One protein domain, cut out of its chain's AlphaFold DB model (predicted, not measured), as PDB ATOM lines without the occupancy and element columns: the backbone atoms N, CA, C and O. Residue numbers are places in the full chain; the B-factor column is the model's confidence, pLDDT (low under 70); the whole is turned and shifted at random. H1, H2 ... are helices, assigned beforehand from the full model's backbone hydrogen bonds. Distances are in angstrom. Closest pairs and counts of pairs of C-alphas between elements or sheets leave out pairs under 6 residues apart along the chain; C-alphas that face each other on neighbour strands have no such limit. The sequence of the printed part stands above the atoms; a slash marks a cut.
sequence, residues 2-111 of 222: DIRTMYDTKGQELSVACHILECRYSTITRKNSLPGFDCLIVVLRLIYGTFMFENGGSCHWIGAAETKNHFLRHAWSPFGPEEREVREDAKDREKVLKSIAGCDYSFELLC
ATOM      1  N   ASP A   2      31.321 -27.466 -49.927       88.25
ATOM      2  CA  ASP A   2      32.718 -27.378 -49.440       88.25
ATOM      3  C   ASP A   2      33.519 -26.279 -50.164       88.25
ATOM      4  O   ASP A   2      33.612 -26.301 -51.395       88.25
ATOM      5  N   ILE A   3      34.117 -25.346 -49.412       89.12
ATOM      6  CA  ILE A   3      34.919 -24.220 -49.938       89.12
ATOM      7  C   ILE A   3      36.019 -24.703 -50.891       89.12
ATOM      8  O   ILE A   3      36.254 -24.082 -51.926       89.12
ATOM      9  N   ARG A   4      36.647 -25.848 -50.608       88.00
ATOM     10  CA  ARG A   4      37.760 -26.391 -51.407       88.00
ATOM     11  C   ARG A   4      37.330 -26.853 -52.798       88.00
ATOM     12  O   ARG A   4      38.170 -27.035 -53.669       88.00
ATOM     13  N   THR A   5      36.029 -27.069 -52.992       88.44
ATOM     14  CA  THR A   5      35.438 -27.413 -54.296       88.44
ATOM     15  C   THR A   5      34.876 -26.200 -55.032       88.44
ATOM     16  O   THR A   5      34.556 -26.306 -56.213       88.44
ATOM     17  N   MET A   6      34.732 -25.068 -54.339       89.06
ATOM     18  CA  MET A   6      34.148 -23.839 -54.877       89.06
ATOM     19  C   MET A   6      35.201 -22.836 -55.344       89.06
ATOM     20  O   MET A   6      34.896 -22.029 -56.213       89.06
ATOM     21  N   TYR A   7      36.403 -22.889 -54.766       89.31
ATOM     22  CA  TYR A   7      37.482 -21.937 -55.012       89.31
ATOM     23  C   TYR A   7      38.794 -22.658 -55.315       89.31
ATOM     24  O   TYR A   7      39.076 -23.726 -54.757       89.31
ATOM     25  N   ASP A   8      39.634 -22.038 -56.140       86.31
ATOM     26  CA  ASP A   8      41.019 -22.458 -56.341       86.31
ATOM     27  C   ASP A   8      41.875 -22.169 -55.095       86.31
ATOM     28  O   ASP A   8      42.528 -21.131 -54.959       86.31
ATOM     29  N   THR A   9      41.894 -23.137 -54.179       83.81
ATOM     30  CA  THR A   9      42.677 -23.098 -52.930       83.81
ATOM     31  C   THR A   9      44.191 -23.225 -53.131       83.81
ATOM     32  O   THR A   9      44.933 -23.149 -52.155       83.81
ATOM     33  N   LYS A  10      44.672 -23.409 -54.369       84.62
ATOM     34  CA  LYS A  10      46.107 -23.509 -54.691       84.62
ATOM     35  C   LYS A  10      46.614 -22.368 -55.571       84.62
ATOM     36  O   LYS A  10      47.816 -22.294 -55.824       84.62
ATOM     37  N   GLY A  11      45.726 -21.495 -56.034       83.44
ATOM     38  CA  GLY A  11      46.058 -20.393 -56.924       83.44
ATOM     39  C   GLY A  11      45.452 -19.076 -56.465       83.44
ATOM     40  O   GLY A  11      45.597 -18.674 -55.311       83.44
ATOM     41  N   GLN A  12      44.833 -18.353 -57.394       87.06
ATOM     42  CA  GLN A  12      44.502 -16.934 -57.205       87.06
ATOM     43  C   GLN A  12      43.385 -16.692 -56.180       87.06
ATOM     44  O   GLN A  12      43.290 -15.596 -55.631       87.06
ATOM     45  N   GLU A  13      42.568 -17.706 -55.890       90.75
ATOM     46  CA  GLU A  13      41.409 -17.592 -55.000       90.75
ATOM     47  C   GLU A  13      41.692 -18.051 -53.561       90.75
ATOM     48  O   GLU A  13      40.800 -17.997 -52.713       90.75
ATOM     49  N   LEU A  14      42.930 -18.450 -53.243       88.88
ATOM     50  CA  LEU A  14      43.317 -18.885 -51.898       88.88
ATOM     51  C   LEU A  14      42.975 -17.833 -50.829       88.88
ATOM     52  O   LEU A  14      42.394 -18.162 -49.797       88.88
ATOM     53  N   SER A  15      43.274 -16.558 -51.090       89.44
ATOM     54  CA  SER A  15      42.968 -15.465 -50.158       89.44
ATOM     55  C   SER A  15      41.462 -15.294 -49.927       89.44
ATOM     56  O   SER A  15      41.041 -15.016 -48.806       89.44
ATOM     57  N   VAL A  16      40.644 -15.520 -50.960       91.75
ATOM     58  CA  VAL A  16      39.178 -15.478 -50.876       91.75
ATOM     59  C   VAL A  16      38.665 -16.643 -50.031       91.75
ATOM     60  O   VAL A  16      37.858 -16.432 -49.126       91.75
ATOM     61  N   ALA A  17      39.169 -17.856 -50.265       91.25
ATOM     62  CA  ALA A  17      38.808 -19.039 -49.486       91.25
ATOM     63  C   ALA A  17      39.171 -18.887 -47.995       91.25
ATOM     64  O   ALA A  17      38.340 -19.177 -47.131       91.25
ATOM     65  N   CYS A  18      40.371 -18.379 -47.683       90.06
ATOM     66  CA  CYS A  18      40.785 -18.067 -46.310       90.06
ATOM     67  C   CYS A  18      39.873 -17.010 -45.674       90.06
ATOM     68  O   CYS A  18      39.368 -17.218 -44.573       90.06
ATOM     69  N   HIS A  19      39.583 -15.920 -46.392       90.81
ATOM     70  CA  HIS A  19      38.690 -14.873 -45.900       90.81
ATOM     71  C   HIS A  19      37.289 -15.411 -45.575       90.81
ATOM     72  O   HIS A  19      36.700 -15.051 -44.557       90.81
ATOM     73  N   ILE A  20      36.757 -16.318 -46.399       91.62
ATOM     74  CA  ILE A  20      35.462 -16.960 -46.146       91.62
ATOM     75  C   ILE A  20      35.495 -17.796 -44.862       91.62
ATOM     76  O   ILE A  20      34.568 -17.701 -44.053       91.62
ATOM     77  N   LEU A  21      36.548 -18.589 -44.647       91.50
ATOM     78  CA  LEU A  21      36.696 -19.372 -43.416       91.50
ATOM     79  C   LEU A  21      36.709 -18.485 -42.171       91.50
ATOM     80  O   LEU A  21      36.006 -18.780 -41.207       91.50
ATOM     81  N   GLU A  22      37.463 -17.392 -42.207       89.69
ATOM     82  CA  GLU A  22      37.672 -16.529 -41.043       89.69
ATOM     83  C   GLU A  22      36.481 -15.610 -40.753       89.69
ATOM     84  O   GLU A  22      36.159 -15.365 -39.592       89.69
ATOM     85  N   CYS A  23      35.829 -15.084 -41.794       89.00
ATOM     86  CA  CYS A  23      34.858 -13.997 -41.647       89.00
ATOM     87  C   CYS A  23      33.399 -14.436 -41.787       89.00
ATOM     88  O   CYS A  23      32.508 -13.725 -41.312       89.00
ATOM     89  N   ARG A  24      33.114 -15.581 -42.420       89.50
ATOM     90  CA  ARG A  24      31.736 -16.077 -42.519       89.50
ATOM     91  C   ARG A  24      31.405 -17.008 -41.363       89.50
ATOM     92  O   ARG A  24      32.140 -17.948 -41.065       89.50
ATOM     93  N   TYR A  25      30.254 -16.756 -40.755       83.50
ATOM     94  CA  TYR A  25      29.699 -17.523 -39.649       83.50
ATOM     95  C   TYR A  25      28.396 -18.193 -40.074       83.50
ATOM     96  O   TYR A  25      27.699 -17.730 -40.980       83.50
ATOM     97  N   SER A  26      28.070 -19.293 -39.405       83.12
ATOM     98  CA  SER A  26      26.828 -20.002 -39.664       83.12
ATOM     99  C   SER A  26      25.610 -19.129 -39.331       83.12
ATOM    100  O   SER A  26      25.569 -18.436 -38.314       83.12
ATOM    101  N   THR A  27      24.596 -19.176 -40.193       81.88
ATOM    102  CA  THR A  27      23.352 -18.393 -40.097       81.88
ATOM    103  C   THR A  27      22.268 -19.098 -39.274       81.88
ATOM    104  O   THR A  27      21.080 -18.779 -39.365       81.88
ATOM    105  N   ILE A  28      22.669 -20.066 -38.445       74.25
ATOM    106  CA  ILE A  28      21.789 -20.842 -37.576       74.25
ATOM    107  C   ILE A  28      20.926 -19.945 -36.681       74.25
ATOM    108  O   ILE A  28      21.383 -19.011 -36.024       74.25
ATOM    109  N   THR A  29      19.644 -20.297 -36.586       71.88
ATOM    110  CA  THR A  29      18.726 -19.672 -35.630       71.88
ATOM    111  C   THR A  29      19.066 -20.070 -34.192       71.88
ATOM    112  O   THR A  29      19.497 -21.193 -33.933       71.88
ATOM    113  N   ARG A  30      18.771 -19.200 -33.213       69.25
ATOM    114  CA  ARG A  30      19.020 -19.467 -31.778       69.25
ATOM    115  C   ARG A  30      18.496 -20.823 -31.280       69.25
ATOM    116  O   ARG A  30      19.068 -21.372 -30.351       69.25
ATOM    117  N   LYS A  31      17.435 -21.367 -31.887       68.81
ATOM    118  CA  LYS A  31      16.836 -22.659 -31.510       68.81
ATOM    119  C   LYS A  31      17.709 -23.873 -31.859       68.81
ATOM    120  O   LYS A  31      17.551 -24.912 -31.235       68.81
ATOM    121  N   ASN A  32      18.614 -23.729 -32.826       72.31
ATOM    122  CA  ASN A  32      19.485 -24.802 -33.317       72.31
ATOM    123  C   ASN A  32      20.970 -24.548 -32.980       72.31
ATOM    124  O   ASN A  32      21.843 -25.315 -33.406       72.31
ATOM    125  N   SER A  33      21.267 -23.467 -32.249       80.38
ATOM    126  CA  SER A  33      22.620 -23.147 -31.789       80.38
ATOM    127  C   SER A  33      23.029 -24.094 -30.663       80.38
ATOM    128  O   SER A  33      22.241 -24.407 -29.772       80.38
ATOM    129  N   LEU A  34      24.278 -24.542 -30.727       86.69
ATOM    130  CA  LEU A  34      24.934 -25.328 -29.690       86.69
ATOM    131  C   LEU A  34      26.261 -24.630 -29.410       86.69
ATOM    132  O   LEU A  34      27.224 -24.869 -30.139       86.69
ATOM    133  N   PRO A  35      26.325 -23.756 -28.390       87.94
ATOM    134  CA  PRO A  35      27.435 -22.821 -28.225       87.94
ATOM    135  C   PRO A  35      28.820 -23.472 -28.237       87.94
ATOM    136  O   PRO A  35      29.740 -22.930 -28.844       87.94
ATOM    137  N   GLY A  36      28.978 -24.646 -27.614       89.88
ATOM    138  CA  GLY A  36      30.263 -25.342 -27.599       89.88
ATOM    139  C   GLY A  36      30.689 -25.864 -28.970       89.88
ATOM    140  O   GLY A  36      31.847 -25.708 -29.355       89.88
ATOM    141  N   PHE A  37      29.748 -26.414 -29.739       90.25
ATOM    142  CA  PHE A  37      30.001 -26.851 -31.110       90.25
ATOM    143  C   PHE A  37      30.250 -25.662 -32.042       90.25
ATOM    144  O   PHE A  37      31.216 -25.667 -32.798       90.25
ATOM    145  N   ASP A  38      29.430 -24.615 -31.944       90.06
ATOM    146  CA  ASP A  38      29.567 -23.408 -32.760       90.06
ATOM    147  C   ASP A  38      30.940 -22.746 -32.520       90.06
ATOM    148  O   ASP A  38      31.623 -22.358 -33.467       90.06
ATOM    149  N   CYS A  39      31.401 -22.713 -31.263       91.81
ATOM    150  CA  CYS A  39      32.741 -22.251 -30.901       91.81
ATOM    151  C   CYS A  39      33.850 -23.131 -31.501       91.81
ATOM    152  O   CYS A  39      34.805 -22.606 -32.077       91.81
ATOM    153  N   LEU A  40      33.711 -24.461 -31.435       93.50
ATOM    154  CA  LEU A  40      34.672 -25.388 -32.037       93.50
ATOM    155  C   LEU A  40      34.807 -25.170 -33.545       93.50
ATOM    156  O   LEU A  40      35.924 -25.131 -34.057       93.50
ATOM    157  N   ILE A  41      33.693 -24.981 -34.252       93.88
ATOM    158  CA  ILE A  41      33.706 -24.728 -35.694       93.88
ATOM    159  C   ILE A  41      34.441 -23.431 -36.029       93.88
ATOM    160  O   ILE A  41      35.251 -23.426 -36.954       93.88
ATOM    161  N   VAL A  42      34.231 -22.357 -35.265       93.19
ATOM    162  CA  VAL A  42      34.982 -21.104 -35.450       93.19
ATOM    163  C   VAL A  42      36.486 -21.331 -35.271       93.19
ATOM    164  O   VAL A  42      37.271 -20.922 -36.122       93.19
ATOM    165  N   VAL A  43      36.899 -22.034 -34.212       93.69
ATOM    166  CA  VAL A  43      38.321 -22.326 -33.953       93.69
ATOM    167  C   VAL A  43      38.936 -23.165 -35.076       93.69
ATOM    168  O   VAL A  43      40.008 -22.827 -35.574       93.69
ATOM    169  N   LEU A  44      38.252 -24.221 -35.527       94.44
ATOM    170  CA  LEU A  44      38.722 -25.062 -36.632       94.44
ATOM    171  C   LEU A  44      38.888 -24.264 -37.927       94.44
ATOM    172  O   LEU A  44      39.889 -24.425 -38.621       94.44
ATOM    173  N   ARG A  45      37.948 -23.363 -38.228       93.88
ATOM    174  CA  ARG A  45      38.016 -22.498 -39.412       93.88
ATOM    175  C   ARG A  45      39.199 -21.543 -39.377       93.88
ATOM    176  O   ARG A  45      39.858 -21.391 -40.399       93.88
ATOM    177  N   LEU A  46      39.503 -20.954 -38.219       91.88
ATOM    178  CA  LEU A  46      40.691 -20.110 -38.049       91.88
ATOM    179  C   LEU A  46      41.982 -20.907 -38.284       91.88
ATOM    180  O   LEU A  46      42.885 -20.442 -38.982       91.88
ATOM    181  N   ILE A  47      42.046 -22.134 -37.756       91.94
ATOM    182  CA  ILE A  47      43.186 -23.034 -37.978       91.94
ATOM    183  C   ILE A  47      43.312 -23.374 -39.469       91.94
ATOM    184  O   ILE A  47      44.411 -23.324 -40.011       91.94
ATOM    185  N   TYR A  48      42.207 -23.674 -40.155       90.56
ATOM    186  CA  TYR A  48      42.202 -23.967 -41.591       90.56
ATOM    187  C   TYR A  48      42.559 -22.768 -42.470       90.56
ATOM    188  O   TYR A  48      43.313 -22.938 -43.426       90.56
ATOM    189  N   GLY A  49      42.064 -21.570 -42.150       89.00
ATOM    190  CA  GLY A  49      42.420 -20.339 -42.860       89.00
ATOM    191  C   GLY A  49      43.924 -20.080 -42.795       89.00
ATOM    192  O   GLY A  49      44.573 -19.945 -43.835       89.00
ATOM    193  N   THR A  50      44.485 -20.156 -41.583       86.62
ATOM    194  CA  THR A  50      45.931 -20.020 -41.344       86.62
ATOM    195  C   THR A  50      46.717 -21.119 -42.065       86.62
ATOM    196  O   THR A  50      47.668 -20.828 -42.790       86.62
ATOM    197  N   PHE A  51      46.274 -22.380 -41.948       82.88
ATOM    198  CA  PHE A  51      46.887 -23.530 -42.620       82.88
ATOM    199  C   PHE A  51      47.020 -23.284 -44.117       82.88
ATOM    200  O   PHE A  51      48.102 -23.454 -44.688       82.88
ATOM    201  N   MET A  52      45.892 -22.997 -44.775       80.56
ATOM    202  CA  MET A  52      45.836 -22.949 -46.233       80.56
ATOM    203  C   MET A  52      46.744 -21.855 -46.765       80.56
ATOM    204  O   MET A  52      47.418 -22.076 -47.771       80.56
ATOM    205  N   PHE A  53      46.793 -20.727 -46.058       80.50
ATOM    206  CA  PHE A  53      47.663 -19.616 -46.391       80.50
ATOM    207  C   PHE A  53      49.148 -20.002 -46.297       80.50
ATOM    208  O   PHE A  53      49.903 -19.764 -47.235       80.50
ATOM    209  N   GLU A  54      49.562 -20.661 -45.211       79.50
ATOM    210  CA  GLU A  54      50.969 -21.035 -44.996       79.50
ATOM    211  C   GLU A  54      51.457 -22.179 -45.902       79.50
ATOM    212  O   GLU A  54      52.645 -22.254 -46.212       79.50
ATOM    213  N   ASN A  55      50.561 -23.066 -46.347       76.50
ATOM    214  CA  ASN A  55      50.926 -24.308 -47.045       76.50
ATOM    215  C   ASN A  55      50.414 -24.386 -48.491       76.50
ATOM    216  O   ASN A  55      50.373 -25.476 -49.071       76.50
ATOM    217  N   GLY A  56      49.971 -23.265 -49.069       69.50
ATOM    218  CA  GLY A  56      49.470 -23.213 -50.447       69.50
ATOM    219  C   GLY A  56      48.329 -24.202 -50.717       69.50
ATOM    220  O   GLY A  56      48.317 -24.870 -51.751       69.50
ATOM    221  N   GLY A  57      47.427 -24.379 -49.745       66.19
ATOM    222  CA  GLY A  57      46.240 -25.237 -49.875       66.19
ATOM    223  C   GLY A  57      46.470 -26.758 -49.839       66.19
ATOM    224  O   GLY A  57      45.560 -27.518 -50.172       66.19
ATOM    225  N   SER A  58      47.658 -27.252 -49.465       66.44
ATOM    226  CA  SER A  58      47.941 -28.700 -49.424       66.44
ATOM    227  C   SER A  58      47.732 -29.327 -48.036       66.44
ATOM    228  O   SER A  58      48.586 -29.197 -47.164       66.44
ATOM    229  N   CYS A  59      46.642 -30.083 -47.839       66.06
ATOM    230  CA  CYS A  59      46.313 -30.741 -46.562       66.06
ATOM    231  C   CYS A  59      46.100 -32.265 -46.687       66.06
ATOM    232  O   CYS A  59      44.987 -32.761 -46.517       66.06
ATOM    233  N   HIS A  60      47.139 -33.046 -46.986       69.44
ATOM    234  CA  HIS A  60      46.980 -34.486 -47.266       69.44
ATOM    235  C   HIS A  60      46.381 -35.313 -46.104       69.44
ATOM    236  O   HIS A  60      45.673 -36.285 -46.356       69.44
ATOM    237  N   TRP A  61      46.611 -34.933 -44.842       74.06
ATOM    238  CA  TRP A  61      46.085 -35.658 -43.674       74.06
ATOM    239  C   TRP A  61      44.607 -35.356 -43.371       74.06
ATOM    240  O   TRP A  61      43.915 -36.180 -42.768       74.06
ATOM    241  N   ILE A  62      44.099 -34.200 -43.816       81.94
ATOM    242  CA  ILE A  62      42.764 -33.708 -43.454       81.94
ATOM    243  C   ILE A  62      41.658 -34.635 -43.981       81.94
ATOM    244  O   ILE A  62      40.726 -34.942 -43.244       81.94
ATOM    245  N   GLY A  63      41.769 -35.148 -45.210       83.56
ATOM    246  CA  GLY A  63      40.707 -35.972 -45.806       83.56
ATOM    247  C   GLY A  63      40.434 -37.282 -45.050       83.56
ATOM    248  O   GLY A  63      39.279 -37.677 -44.862       83.56
ATOM    249  N   ALA A  64      41.487 -37.944 -44.554       85.81
ATOM    250  CA  ALA A  64      41.343 -39.159 -43.748       85.81
ATOM    251  C   ALA A  64      40.713 -38.856 -42.377       85.81
ATOM    252  O   ALA A  64      39.858 -39.610 -41.908       85.81
ATOM    253  N   ALA A  65      41.092 -37.730 -41.764       90.00
ATOM    254  CA  ALA A  65      40.521 -37.262 -40.506       90.00
ATOM    255  C   ALA A  65      39.030 -36.899 -40.653       90.00
ATOM    256  O   ALA A  65      38.210 -37.328 -39.845       90.00
ATOM    257  N   GLU A  66      38.656 -36.189 -41.718       91.00
ATOM    258  CA  GLU A  66      37.276 -35.774 -42.022       91.00
ATOM    259  C   GLU A  66      36.318 -36.934 -42.273       91.00
ATOM    260  O   GLU A  66      35.127 -36.832 -41.978       91.00
ATOM    261  N   THR A  67      36.826 -38.039 -42.822       87.81
ATOM    262  CA  THR A  67      36.022 -39.247 -43.054       87.81
ATOM    263  C   THR A  67      35.547 -39.855 -41.734       87.81
ATOM    264  O   THR A  67      34.468 -40.438 -41.678       87.81
ATOM    265  N   LYS A  68      36.340 -39.704 -40.667       88.94
ATOM    266  CA  LYS A  68      36.007 -40.184 -39.321       88.94
ATOM    267  C   LYS A  68      35.320 -39.117 -38.469       88.94
ATOM    268  O   LYS A  68      34.454 -39.443 -37.667       88.94
ATOM    269  N   ASN A  69      35.708 -37.853 -38.628       91.00
ATOM    270  CA  ASN A  69      35.259 -36.745 -37.798       91.00
ATOM    271  C   ASN A  69      34.512 -35.696 -38.629       91.00
ATOM    272  O   ASN A  69      35.104 -34.844 -39.299       91.00
ATOM    273  N   HIS A  70      33.184 -35.728 -38.533       90.19
ATOM    274  CA  HIS A  70      32.317 -34.830 -39.287       90.19
ATOM    275  C   HIS A  70      32.422 -33.357 -38.852       90.19
ATOM    276  O   HIS A  70      32.041 -32.489 -39.636       90.19
ATOM    277  N   PHE A  71      32.969 -33.048 -37.666       91.38
ATOM    278  CA  PHE A  71      33.236 -31.663 -37.249       91.38
ATOM    279  C   PHE A  71      34.209 -30.982 -38.203       91.38
ATOM    280  O   PHE A  71      33.969 -29.862 -38.653       91.38
ATOM    281  N   LEU A  72      35.277 -31.706 -38.547       92.44
ATOM    282  CA  LEU A  72      36.340 -31.233 -39.426       92.44
ATOM    283  C   LEU A  72      35.781 -30.911 -40.808       92.44
ATOM    284  O   LEU A  72      36.026 -29.840 -41.350       92.44
ATOM    285  N   ARG A  73      34.937 -31.800 -41.338       91.38
ATOM    286  CA  ARG A  73      34.294 -31.586 -42.635       91.38
ATOM    287  C   ARG A  73      33.333 -30.403 -42.603       91.38
ATOM    288  O   ARG A  73      33.330 -29.592 -43.524       91.38
ATOM    289  N   HIS A  74      32.514 -30.301 -41.559       92.69
ATOM    290  CA  HIS A  74      31.541 -29.219 -41.433       92.69
ATOM    291  C   HIS A  74      32.210 -27.841 -41.362       92.69
ATOM    292  O   HIS A  74      31.676 -26.883 -41.924       92.69
ATOM    293  N   ALA A  75      33.404 -27.748 -40.768       93.62
ATOM    294  CA  ALA A  75      34.174 -26.510 -40.715       93.62
ATOM    295  C   ALA A  75      34.569 -25.960 -42.104       93.62
ATOM    296  O   ALA A  75      34.802 -24.761 -42.212       93.62
ATOM    297  N   TRP A  76      34.539 -26.760 -43.177       92.12
ATOM    298  CA  TRP A  76      34.765 -26.305 -44.562       92.12
ATOM    299  C   TRP A  76      33.525 -25.774 -45.286       92.12
ATOM    300  O   TRP A  76      33.600 -25.420 -46.466       92.12
ATOM    301  N   SER A  77      32.374 -25.723 -44.619       92.06
ATOM    302  CA  SER A  77      31.153 -25.177 -45.218       92.06
ATOM    303  C   SER A  77      31.356 -23.698 -45.575       92.06
ATOM    304  O   SER A  77      31.962 -22.973 -44.793       92.06
ATOM    305  N   PRO A  78      30.860 -23.193 -46.714       88.56
ATOM    306  CA  PRO A  78      31.058 -21.787 -47.080       88.56
ATOM    307  C   PRO A  78      30.469 -20.830 -46.042       88.56
ATOM    308  O   PRO A  78      31.105 -19.833 -45.712       88.56
ATOM    309  N   PHE A  79      29.320 -21.199 -45.466       89.94
ATOM    310  CA  PHE A  79      28.445 -20.338 -44.675       89.94
ATOM    311  C   PHE A  79      28.040 -19.065 -45.423       89.94
ATOM    312  O   PHE A  79      28.811 -18.437 -46.148       89.94
ATOM    313  N   GLY A  80      26.800 -18.651 -45.224       87.06
ATOM    314  CA  GLY A  80      26.339 -17.396 -45.778       87.06
ATOM    315  C   GLY A  80      24.826 -17.271 -45.784       87.06
ATOM    316  O   GLY A  80      24.113 -18.167 -45.315       87.06
ATOM    317  N   PRO A  81      24.340 -16.102 -46.221       86.94
ATOM    318  CA  PRO A  81      22.931 -15.757 -46.160       86.94
ATOM    319  C   PRO A  81      22.126 -16.343 -47.325       86.94
ATOM    320  O   PRO A  81      20.899 -16.273 -47.297       86.94
ATOM    321  N   GLU A  82      22.778 -16.894 -48.355       88.31
ATOM    322  CA  GLU A  82      22.072 -17.427 -49.514       88.31
ATOM    323  C   GLU A  82      21.278 -18.677 -49.137       88.31
ATOM    324  O   GLU A  82      21.789 -19.595 -48.498       88.31
ATOM    325  N   GLU A  83      20.029 -18.765 -49.595       86.56
ATOM    326  CA  GLU A  83      19.102 -19.840 -49.215       86.56
ATOM    327  C   GLU A  83      19.690 -21.249 -49.441       86.56
ATOM    328  O   GLU A  83      19.461 -22.179 -48.664       86.56
ATOM    329  N   ARG A  84      20.488 -21.418 -50.502       88.31
ATOM    330  CA  ARG A  84      21.203 -22.668 -50.784       88.31
ATOM    331  C   ARG A  84      22.259 -22.985 -49.721       88.31
ATOM    332  O   ARG A  84      22.319 -24.130 -49.282       88.31
ATOM    333  N   GLU A  85      23.069 -22.006 -49.324       86.94
ATOM    334  CA  GLU A  85      24.106 -22.164 -48.297       86.94
ATOM    335  C   GLU A  85      23.473 -22.482 -46.938       86.94
ATOM    336  O   GLU A  85      23.901 -23.429 -46.282       86.94
ATOM    337  N   VAL A  86      22.397 -21.772 -46.568       87.75
ATOM    338  CA  VAL A  86      21.647 -22.003 -45.319       87.75
ATOM    339  C   VAL A  86      21.096 -23.430 -45.251       87.75
ATOM    340  O   VAL A  86      21.230 -24.107 -44.230       87.75
ATOM    341  N   ARG A  87      20.474 -23.918 -46.336       87.12
ATOM    342  CA  ARG A  87      19.917 -25.281 -46.385       87.12
ATOM    343  C   ARG A  87      20.994 -26.357 -46.274       87.12
ATOM    344  O   ARG A  87      20.796 -27.346 -45.571       87.12
ATOM    345  N   GLU A  88      22.108 -26.185 -46.979       87.44
ATOM    346  CA  GLU A  88      23.216 -27.144 -46.955       87.44
ATOM    347  C   GLU A  88      23.914 -27.166 -45.590       87.44
ATOM    348  O   GLU A  88      24.169 -28.248 -45.065       87.44
ATOM    349  N   ASP A  89      24.137 -25.996 -44.984       88.00
ATOM    350  CA  ASP A  89      24.662 -25.860 -43.623       88.00
ATOM    351  C   ASP A  89      23.769 -26.587 -42.606       88.00
ATOM    352  O   ASP A  89      24.232 -27.468 -41.882       88.00
ATOM    353  N   ALA A  90      22.458 -26.316 -42.622       87.00
ATOM    354  CA  ALA A  90      21.505 -26.970 -41.727       87.00
ATOM    355  C   ALA A  90      21.519 -28.504 -41.872       87.00
ATOM    356  O   ALA A  90      21.517 -29.225 -40.872       87.00
ATOM    357  N   LYS A  91      21.581 -29.003 -43.112       87.38
ATOM    358  CA  LYS A  91      21.637 -30.439 -43.416       87.38
ATOM    359  C   LYS A  91      22.935 -31.083 -42.935       87.38
ATOM    360  O   LYS A  91      22.902 -32.178 -42.374       87.38
ATOM    361  N   ASP A  92      24.081 -30.449 -43.178       87.38
ATOM    362  CA  ASP A  92      25.375 -30.985 -42.756       87.38
ATOM    363  C   ASP A  92      25.531 -30.915 -41.232       87.38
ATOM    364  O   ASP A  92      25.966 -31.894 -40.621       87.38
ATOM    365  N   ARG A  93      25.054 -29.837 -40.600       88.38
ATOM    366  CA  ARG A  93      24.961 -29.731 -39.141       88.38
ATOM    367  C   ARG A  93      24.123 -30.857 -38.552       88.38
ATOM    368  O   ARG A  93      24.565 -31.507 -37.615       88.38
ATOM    369  N   GLU A  94      22.934 -31.128 -39.086       87.50
ATOM    370  CA  GLU A  94      22.070 -32.189 -38.559       87.50
ATOM    371  C   GLU A  94      22.775 -33.558 -38.550       87.50
ATOM    372  O   GLU A  94      22.673 -34.303 -37.575       87.50
ATOM    373  N   LYS A  95      23.547 -33.880 -39.599       86.25
ATOM    374  CA  LYS A  95      24.353 -35.114 -39.645       86.25
ATOM    375  C   LYS A  95      25.409 -35.146 -38.545       86.25
ATOM    376  O   LYS A  95      25.599 -36.185 -37.914       86.25
ATOM    377  N   VAL A  96      26.086 -34.019 -38.322       87.50
ATOM    378  CA  VAL A  96      27.069 -33.879 -37.246       87.50
ATOM    379  C   VAL A  96      26.401 -34.102 -35.892       87.50
ATOM    380  O   VAL A  96      26.855 -34.944 -35.126       87.50
ATOM    381  N   LEU A  97      25.284 -33.426 -35.621       85.00
ATOM    382  CA  LEU A  97      24.591 -33.528 -34.335       85.00
ATOM    383  C   LEU A  97      24.065 -34.937 -34.062       85.00
ATOM    384  O   LEU A  97      24.165 -35.417 -32.937       85.00
ATOM    385  N   LYS A  98      23.586 -35.642 -35.092       84.50
ATOM    386  CA  LYS A  98      23.202 -37.057 -34.974       84.50
ATOM    387  C   LYS A  98      24.376 -37.951 -34.577       84.50
ATOM    388  O   LYS A  98      24.171 -38.893 -33.821       84.50
ATOM    389  N   SER A  99      25.589 -37.658 -35.052       78.31
ATOM    390  CA  SER A  99      26.783 -38.451 -34.718       78.31
ATOM    391  C   SER A  99      27.276 -38.272 -33.279       78.31
ATOM    392  O   SER A  99      28.062 -39.087 -32.813       78.31
ATOM    393  N   ILE A 100      26.796 -37.243 -32.572       76.69
ATOM    394  CA  ILE A 100      27.199 -36.923 -31.192       76.69
ATOM    395  C   ILE A 100      26.023 -36.863 -30.211       76.69
ATOM    396  O   ILE A 100      26.152 -36.325 -29.111       76.69
ATOM    397  N   ALA A 101      24.860 -37.373 -30.616       68.75
ATOM    398  CA  ALA A 101      23.648 -37.309 -29.819       68.75
ATOM    399  C   ALA A 101      23.828 -38.034 -28.472       68.75
ATOM    400  O   ALA A 101      24.212 -39.201 -28.436       68.75
ATOM    401  N   GLY A 102      23.504 -37.343 -27.374       65.44
ATOM    402  CA  GLY A 102      23.555 -37.895 -26.012       65.44
ATOM    403  C   GLY A 102      24.802 -37.525 -25.204       65.44
ATOM    404  O   GLY A 102      24.899 -37.926 -24.047       65.44
ATOM    405  N   CYS A 103      25.723 -36.745 -25.774       62.09
ATOM    406  CA  CYS A 103      26.902 -36.224 -25.081       62.09
ATOM    407  C   CYS A 103      26.670 -34.799 -24.553       62.09
ATOM    408  O   CYS A 103      25.851 -34.053 -25.085       62.09
ATOM    409  N   ASP A 104      27.413 -34.405 -23.520       64.75
ATOM    410  CA  ASP A 104      27.454 -33.019 -23.053       64.75
ATOM    411  C   ASP A 104      28.262 -32.158 -24.053       64.75
ATOM    412  O   ASP A 104      29.334 -32.556 -24.515       64.75
ATOM    413  N   TYR A 105      27.713 -31.009 -24.461       75.62
ATOM    414  CA  TYR A 105      28.134 -30.261 -25.662       75.62
ATOM    415  C   TYR A 105      29.004 -29.041 -25.347       75.62
ATOM    416  O   TYR A 105      29.003 -28.064 -26.107       75.62
ATOM    417  N   SER A 106      29.710 -29.040 -24.216       90.06
ATOM    418  CA  SER A 106      30.619 -27.940 -23.903       90.06
ATOM    419  C   SER A 106      31.764 -27.887 -24.924       90.06
ATOM    420  O   SER A 106      32.187 -28.903 -25.480       90.06
ATOM    421  N   PHE A 107      32.273 -26.681 -25.186       91.44
ATOM    422  CA  PHE A 107      33.425 -26.501 -26.072       91.44
ATOM    423  C   PHE A 107      34.622 -27.336 -25.599       91.44
ATOM    424  O   PHE A 107      35.282 -27.984 -26.407       91.44
ATOM    425  N   GLU A 108      34.864 -27.356 -24.287       91.69
ATOM    426  CA  GLU A 108      35.943 -28.117 -23.659       91.69
ATOM    427  C   GLU A 108      35.834 -29.617 -23.952       91.69
ATOM    428  O   GLU A 108      36.811 -30.223 -24.394       91.69
ATOM    429  N   LEU A 109      34.650 -30.206 -23.753       90.75
ATOM    430  CA  LEU A 109      34.429 -31.636 -23.969       90.75
ATOM    431  C   LEU A 109      34.552 -32.012 -25.443       90.75
ATOM    432  O   LEU A 109      35.180 -33.016 -25.769       90.75
ATOM    433  N   LEU A 110      34.010 -31.194 -26.347       91.88
ATOM    434  CA  LEU A 110      34.135 -31.435 -27.783       91.88
ATOM    435  C   LEU A 110      35.594 -31.322 -28.240       91.88
ATOM    436  O   LEU A 110      36.088 -32.210 -28.937       91.88
ATOM    437  N   CYS A 111      36.299 -30.272 -27.811       92.31
ATOM    438  CA  CYS A 111      37.694 -30.015 -28.167       92.31
ATOM    439  C   CYS A 111      38.638 -31.115 -27.656       92.31
ATOM    440  O   CYS A 111      39.544 -31.521 -28.386       92.31
TER     441      CYS A 111
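This is residues 2 to 111 of the 222 residues of an uncharacterized protein of Gibberella zeae (UniProt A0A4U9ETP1). The long helix H3 and the shorter H2, folded back beside it as a helical hairpin, make one layer, with the short H7 packed on the first part of H3. The other layer holds H1, H4, H5 and H6, with H6 running crosswise to H3; the small H5 sits between H3 and H6. The printed part has 110 residues with seven named helices, H1 to H7 in order along the chain, and no named strand; its class is all helix. It is compact, with a radius of gyration of the C-alphas of 13.7 A, and spans 41 by 30 by 20 A.

Find C-alpha 35 at (27.435, -22.821, -28.225); from there H3, residues 35 to 54, runs 29.0 A to C-alpha 54 at (50.969, -21.035, -44.996). Before it come H1, residues 3 to 6, and H2, residues 14 to 23, which is 14.2 A long. After it look for H4, residues 62 to 68, 10.2 A long, and H5, residues 70 to 74. H6, residues 83 to 99, runs 24.8 A, and H7, residues 107 to 111, ends at C-alpha 111 at (37.694, -30.015, -28.167).

Start at H3, which with H5 is a hub, each touching three helices. H2 and H3 touch, closest at the C-alphas of Cys 18 and Gly 49, 4.4 A apart. They form a hairpin, opposite ways at a shallow tilt of 22 degrees. With residues 35 to 40 alone H3 touches H7; the closest C-alphas, of Gly 36 and Phe 107, are 3.7 A apart. With residues 41 to 44 alone H3 touches H5, closest at the C-alphas of Ile 41 and Phe 71, 7.1 A. From H5 go on to H6, which touches it with residues 89 to 96 alone; the closest C-alphas are those of His 70 and Val 96, 5.7 A. H4 and H5 touch only at the corner, with the C-alphas of Glu 66 and Arg 73 closest at 5.2 A. H1 is close to H2 but not clearly touching, at 6.5 A between the closest C-alphas, of Ile 3 and Ala 17. H3 and H6 are apart. Every O i to N i+4 pair is within hydrogen-bond range in H2, H3, H5, H6 and H7; in H4 2 of 3 are, and H1 is too short for such a pair.

The two C-alphas farthest apart, of Gln 12 and Gly 102, are 43.0 A apart. The printed part has no cut. The link from H2 to H3, 11 residues, is long, and that from H4 to H5 is tight. The mean pLDDT of the printed part is 85.4; look for values under 70 at residues 30 to 31, 56 to 60 and 101 to 104 of this model.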